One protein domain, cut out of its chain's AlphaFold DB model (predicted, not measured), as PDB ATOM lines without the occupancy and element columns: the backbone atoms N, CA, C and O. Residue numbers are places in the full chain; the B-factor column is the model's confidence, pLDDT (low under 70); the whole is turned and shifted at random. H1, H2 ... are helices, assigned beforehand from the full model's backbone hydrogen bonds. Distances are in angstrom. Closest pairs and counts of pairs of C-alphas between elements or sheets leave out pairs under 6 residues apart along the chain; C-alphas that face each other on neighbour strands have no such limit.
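AT A GLANCE: This is residues 11 to 53 of the 207 residues of an uncharacterized protein of Armatimonadetes bacterium (UniProt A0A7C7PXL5). Three short helices follow one another in a loose, stretched-out chain: H1 sticks out at one end, H2 turns off at nearly a right angle in the middle with the small H3 near it, and a tail with no named element runs to the opposite end. Residues 11 to 20, which belong to H1, stand free at one end of the long axis, and residues 48 to 53 stand free at the other, with H2, H3 and the stretch from residue 40 onward between them. The printed part has 43 residues with three named helices, H1, H2 and H3 in that order, and no named strand; the class is all helix. The whole is loose, with a radius of gyration of the C-alphas of 12.6 A, and the C-alphas span 44 by 18 by 11 A.

IN THESE COORDINATES: H1 is residues 11 to 20, 14.3 A from first to last C-alpha, beginning at C-alpha 11 at (59.211, 7.860, 85.189). H2 is residues 22 to 29, 10.4 A long, from C-alpha 22 at (62.974, -7.716, 83.603). H3 is residues 35 to 39, ending at C-alpha 39 at (75.098, -4.822, 76.709).

HOW THE PARTS SIT: H1 and H2 are close but not clearly touching; their closest C-alphas, of Val 18 and Ile 25, are 7.7 A apart. Their lines are about perpendicular, at 82 degrees. H2 and H3 are close but not clearly touching; their closest C-alphas, of Ile 28 and Phe 35, are 6.4 A apart. H1 and H3 are apart. In H1, H2 and H3 every O i to N i+4 pair is within hydrogen-bond range.

THE WHOLE: The C-alphas of Val 11 and Met 53, the two farthest apart, are 44.5 A apart. The printed part has no cut, and the links H1 to H2 and H2 to H3 are tight. Residues 40 to 53 hold no named element. The mean pLDDT of the printed part is 78.1, and residues 44 to 53 are under 70.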
ATOM      1  N   VAL A  11      59.598   8.971  84.304       96.12
ATOM      2  CA  VAL A  11      59.211   7.860  85.189       96.12
ATOM      3  C   VAL A  11      58.527   6.739  84.405       96.12
ATOM      4  O   VAL A  11      58.856   5.571  84.599       96.12
ATOM      5  N   ILE A  12      57.617   7.075  83.484       95.81
ATOM      6  CA  ILE A  12      56.928   6.075  82.652       95.81
ATOM      7  C   ILE A  12      57.934   5.313  81.784       95.81
ATOM      8  O   ILE A  12      57.900   4.084  81.740       95.81
ATOM      9  N   LEU A  13      58.863   6.023  81.137       95.88
ATOM     10  CA  LEU A  13      59.902   5.397  80.319       95.88
ATOM     11  C   LEU A  13      60.802   4.474  81.144       95.88
ATOM     12  O   LEU A  13      61.148   3.393  80.672       95.88
ATOM     13  N   LEU A  14      61.134   4.852  82.381       95.38
ATOM     14  CA  LEU A  14      61.913   4.007  83.284       95.38
ATOM     15  C   LEU A  14      61.163   2.714  83.638       95.38
ATOM     16  O   LEU A  14      61.747   1.636  83.573       95.38
ATOM     17  N   ILE A  15      59.870   2.802  83.967       94.06
ATOM     18  CA  ILE A  15      59.042   1.627  84.288       94.06
ATOM     19  C   ILE A  15      58.962   0.681  83.086       94.06
ATOM     20  O   ILE A  15      59.161  -0.524  83.240       94.06
ATOM     21  N   VAL A  16      58.727   1.216  81.883       92.75
ATOM     22  CA  VAL A  16      58.695   0.416  80.650       92.75
ATOM     23  C   VAL A  16      60.057  -0.224  80.386       92.75
ATOM     24  O   VAL A  16      60.118  -1.415  80.086       92.75
ATOM     25  N   ALA A  17      61.155   0.517  80.555       91.94
ATOM     26  CA  ALA A  17      62.502  -0.016  80.381       91.94
ATOM     27  C   ALA A  17      62.794  -1.168  81.354       91.94
ATOM     28  O   ALA A  17      63.327  -2.191  80.929       91.94
ATOM     29  N   VAL A  18      62.398  -1.050  82.626       89.88
ATOM     30  CA  VAL A  18      62.540  -2.130  83.616       89.88
ATOM     31  C   VAL A  18      61.662  -3.328  83.258       89.88
ATOM     32  O   VAL A  18      62.141  -4.456  83.309       89.88
ATOM     33  N   GLY A  19      60.409  -3.106  82.852       88.25
ATOM     34  CA  GLY A  19      59.481  -4.178  82.484       88.25
ATOM     35  C   GLY A  19      59.952  -4.984  81.271       88.25
ATOM     36  O   GLY A  19      59.999  -6.211  81.326       88.25
ATOM     37  N   VAL A  20      60.383  -4.304  80.204       89.94
ATOM     38  CA  VAL A  20      60.904  -4.953  78.987       89.94
ATOM     39  C   VAL A  20      62.213  -5.700  79.268       89.94
ATOM     40  O   VAL A  20      62.464  -6.746  78.677       89.94
ATOM     41  N   ASN A  21      63.035  -5.202  80.196       87.69
ATOM     42  CA  ASN A  21      64.324  -5.804  80.539       87.69
ATOM     43  C   ASN A  21      64.285  -6.686  81.793       87.69
ATOM     44  O   ASN A  21      65.344  -7.077  82.282       87.69
ATOM     45  N   TYR A  22      63.104  -7.026  82.317       88.00
ATOM     46  CA  TYR A  22      62.974  -7.716  83.603       88.00
ATOM     47  C   TYR A  22      63.766  -9.031  83.657       88.00
ATOM     48  O   TYR A  22      64.455  -9.289  84.642       88.00
ATOM     49  N   GLY A  23      63.745  -9.823  82.576       79.81
ATOM     50  CA  GLY A  23      64.532 -11.058  82.470       79.81
ATOM     51  C   GLY A  23      66.040 -10.811  82.589       79.81
ATOM     52  O   GLY A  23      66.694 -11.402  83.440       79.81
ATOM     53  N   ASN A  24      66.570  -9.849  81.826       83.31
ATOM     54  CA  ASN A  24      67.986  -9.473  81.890       83.31
ATOM     55  C   ASN A  24      68.379  -8.918  83.270       83.31
ATOM     56  O   ASN A  24      69.465  -9.209  83.762       83.31
ATOM     57  N   ILE A  25      67.505  -8.130  83.909       83.69
ATOM     58  CA  ILE A  25      67.742  -7.583  85.253       83.69
ATOM     59  C   ILE A  25      67.792  -8.714  86.281       83.69
ATOM     60  O   ILE A  25      68.716  -8.761  87.090       83.69
ATOM     61  N   ARG A  26      66.839  -9.651  86.235       84.69
ATOM     62  CA  ARG A  26      66.828 -10.836  87.100       84.69
ATOM     63  C   ARG A  26      68.100 -11.668  86.914       84.69
ATOM     64  O   ARG A  26      68.688 -12.091  87.908       84.69
ATOM     65  N   ASP A  27      68.549 -11.865  85.679       79.38
ATOM     66  CA  ASP A  27      69.774 -12.618  85.385       79.38
ATOM     67  C   ASP A  27      71.034 -11.916  85.914       79.38
ATOM     68  O   ASP A  27      71.944 -12.582  86.406       79.38
ATOM     69  N   ILE A  28      71.081 -10.580  85.881       83.94
ATOM     70  CA  ILE A  28      72.175  -9.808  86.489       83.94
ATOM     71  C   ILE A  28      72.152  -9.925  88.014       83.94
ATOM     72  O   ILE A  28      73.183 -10.193  88.629       83.94
ATOM     73  N   VAL A  29      70.982  -9.753  88.633       84.50
ATOM     74  CA  VAL A  29      70.822  -9.811  90.097       84.50
ATOM     75  C   VAL A  29      71.161 -11.199  90.646       84.50
ATOM     76  O   VAL A  29      71.722 -11.310  91.730       84.50
ATOM     77  N   THR A  30      70.854 -12.256  89.894       79.31
ATOM     78  CA  THR A  30      71.156 -13.647  90.272       79.31
ATOM     79  C   THR A  30      72.579 -14.089  89.919       79.31
ATOM     80  O   THR A  30      72.936 -15.230  90.186       79.31
ATOM     81  N   GLY A  31      73.399 -13.215  89.324       79.62
ATOM     82  CA  GLY A  31      74.774 -13.537  88.931       79.62
ATOM     83  C   GLY A  31      74.897 -14.419  87.681       79.62
ATOM     84  O   GLY A  31      76.005 -14.806  87.326       79.62
ATOM     85  N   ARG A  32      73.791 -14.703  86.979       74.00
ATOM     86  CA  ARG A  32      73.767 -15.502  85.739       74.00
ATOM     87  C   ARG A  32      74.312 -14.751  84.526       74.00
ATOM     88  O   ARG A  32      74.756 -15.369  83.560       74.00
ATOM     89  N   ARG A  33      74.261 -13.417  84.546       79.06
ATOM     90  CA  ARG A  33      74.834 -12.544  83.511       79.06
ATOM     91  C   ARG A  33      75.522 -11.347  84.132       79.06
ATOM     92  O   ARG A  33      75.035 -10.769  85.094       79.06
ATOM     93  N   THR A  34      76.619 -10.900  83.535       86.06
ATOM     94  CA  THR A  34      77.138  -9.571  83.859       86.06
ATOM     95  C   THR A  34      76.385  -8.507  83.063       86.06
ATOM     96  O   THR A  34      75.851  -8.771  81.984       86.06
ATOM     97  N   PHE A  35      76.374  -7.266  83.556       84.62
ATOM     98  CA  PHE A  35      75.838  -6.130  82.798       84.62
ATOM     99  C   PHE A  35      76.495  -6.002  81.410       84.62
ATOM    100  O   PHE A  35      75.820  -5.712  80.424       84.62
ATOM    101  N   MET A  36      77.798  -6.295  81.316       85.94
ATOM    102  CA  MET A  36      78.531  -6.286  80.047       85.94
ATOM    103  C   MET A  36      78.057  -7.368  79.074       85.94
ATOM    104  O   MET A  36      78.045  -7.128  77.870       85.94
ATOM    105  N   ASP A  37      77.630  -8.534  79.562       82.88
ATOM    106  CA  ASP A  37      77.106  -9.594  78.696       82.88
ATOM    107  C   ASP A  37      75.757  -9.207  78.084       82.88
ATOM    108  O   ASP A  37      75.521  -9.476  76.907       82.88
ATOM    109  N   VAL A  38      74.904  -8.520  78.850       84.75
ATOM    110  CA  VAL A  38      73.630  -7.982  78.348       84.75
ATOM    111  C   VAL A  38      73.879  -6.880  77.317       84.75
ATOM    112  O   VAL A  38      73.290  -6.914  76.239       84.75
ATOM    113  N   LEU A  39      74.787  -5.940  77.606       85.25
ATOM    114  CA  LEU A  39      75.098  -4.822  76.709       85.25
ATOM    115  C   LEU A  39      75.717  -5.283  75.378       85.25
ATOM    116  O   LEU A  39      75.413  -4.724  74.329       85.25
ATOM    117  N   LEU A  40      76.577  -6.304  75.417       88.12
ATOM    118  CA  LEU A  40      77.265  -6.844  74.240       88.12
ATOM    119  C   LEU A  40      76.479  -7.959  73.531       88.12
ATOM    120  O   LEU A  40      77.000  -8.551  72.587       88.12
ATOM    121  N   GLY A  41      75.264  -8.282  73.989       82.56
ATOM    122  CA  GLY A  41      74.438  -9.345  73.410       82.56
ATOM    123  C   GLY A  41      75.076 -10.736  73.494       82.56
ATOM    124  O   GLY A  41      74.855 -11.572  72.620       82.56
ATOM    125  N   ARG A  42      75.905 -10.996  74.511       78.62
ATOM    126  CA  ARG A  42      76.600 -12.280  74.647       78.62
ATOM    127  C   ARG A  42      75.624 -13.384  75.082       78.62
ATOM    128  O   ARG A  42      74.740 -13.147  75.918       78.62
ATOM    129  N   PRO A  43      75.762 -14.607  74.536       71.38
ATOM    130  CA  PRO A  43      74.957 -15.741  74.973       71.38
ATOM    131  C   PRO A  43      75.185 -16.004  76.465       71.38
ATOM    132  O   PRO A  43      76.243 -15.694  77.014       71.38
ATOM    133  N   LEU A  44      74.155 -16.530  77.126       67.38
ATOM    134  CA  LEU A  44      74.173 -16.839  78.554       67.38
ATOM    135  C   LEU A  44      75.332 -17.807  78.846       67.38
ATOM    136  O   LEU A  44      75.389 -18.898  78.281       67.38
ATOM    137  N   ARG A  45      76.280 -17.391  79.693       57.22
ATOM    138  CA  ARG A  45      77.320 -18.275  80.224       57.22
ATOM    139  C   ARG A  45      76.757 -18.909  81.480       57.22
ATOM    140  O   ARG A  45      76.829 -18.312  82.547       57.22
ATOM    141  N   LEU A  46      76.165 -20.089  81.340       59.38
ATOM    142  CA  LEU A  46      75.906 -20.910  82.513       59.38
ATOM    143  C   LEU A  46      77.265 -21.213  83.181       59.38
ATOM    144  O   LEU A  46      78.242 -21.461  82.459       59.38
ATOM    145  N   PRO A  47      77.375 -21.128  84.516       55.00
ATOM    146  CA  PRO A  47      78.577 -21.530  85.234       55.00
ATOM    147  C   PRO A  47      78.987 -22.947  84.803       55.00
ATOM    148  O   PRO A  47      78.134 -23.820  84.642       55.00
ATOM    149  N   ALA A  48      80.279 -23.189  84.562       52.81
ATOM    150  CA  ALA A  48      80.766 -24.503  84.116       52.81
ATOM    151  C   ALA A  48      80.465 -25.623  85.137       52.81
ATOM    152  O   ALA A  48      80.408 -26.799  84.797       52.81
ATOM    153  N   ASP A  49      80.252 -25.234  86.387       49.50
ATOM    154  CA  ASP A  49      79.822 -26.035  87.524       49.50
ATOM    155  C   ASP A  49      78.301 -26.277  87.581       49.50
ATOM    156  O   ASP A  49      77.891 -27.307  88.114       49.50
ATOM    157  N   GLU A  50      77.476 -25.414  86.977       49.59
ATOM    158  CA  GLU A  50      76.036 -25.659  86.762       49.59
ATOM    159  C   GLU A  50      75.770 -26.447  85.468       49.59
ATOM    160  O   GLU A  50      74.812 -27.208  85.395       49.59
ATOM    161  N   MET A  51      76.659 -26.358  84.471       47.47
ATOM    162  CA  MET A  51      76.716 -27.279  83.328       47.47
ATOM    163  C   MET A  51      77.627 -28.473  83.622       47.47
ATOM    164  O   MET A  51      78.479 -28.828  82.803       47.47
ATOM    165  N   ARG A  52      77.452 -29.137  84.771       44.56
ATOM    166  CA  ARG A  52      78.015 -30.481  84.958       44.56
ATOM    167  C   ARG A  52      77.254 -31.469  84.076       44.56
ATOM    168  O   ARG A  52      76.530 -32.331  84.560       44.56
ATOM    169  N   MET A  53      77.461 -31.370  82.764       47.81
ATOM    170  CA  MET A  53      77.428 -32.571  81.955       47.81
ATOM    171  C   MET A  53      78.560 -33.456  82.494       47.81
ATOM    172  O   MET A  53      79.702 -32.992  82.551       47.81
TER     173      MET A  53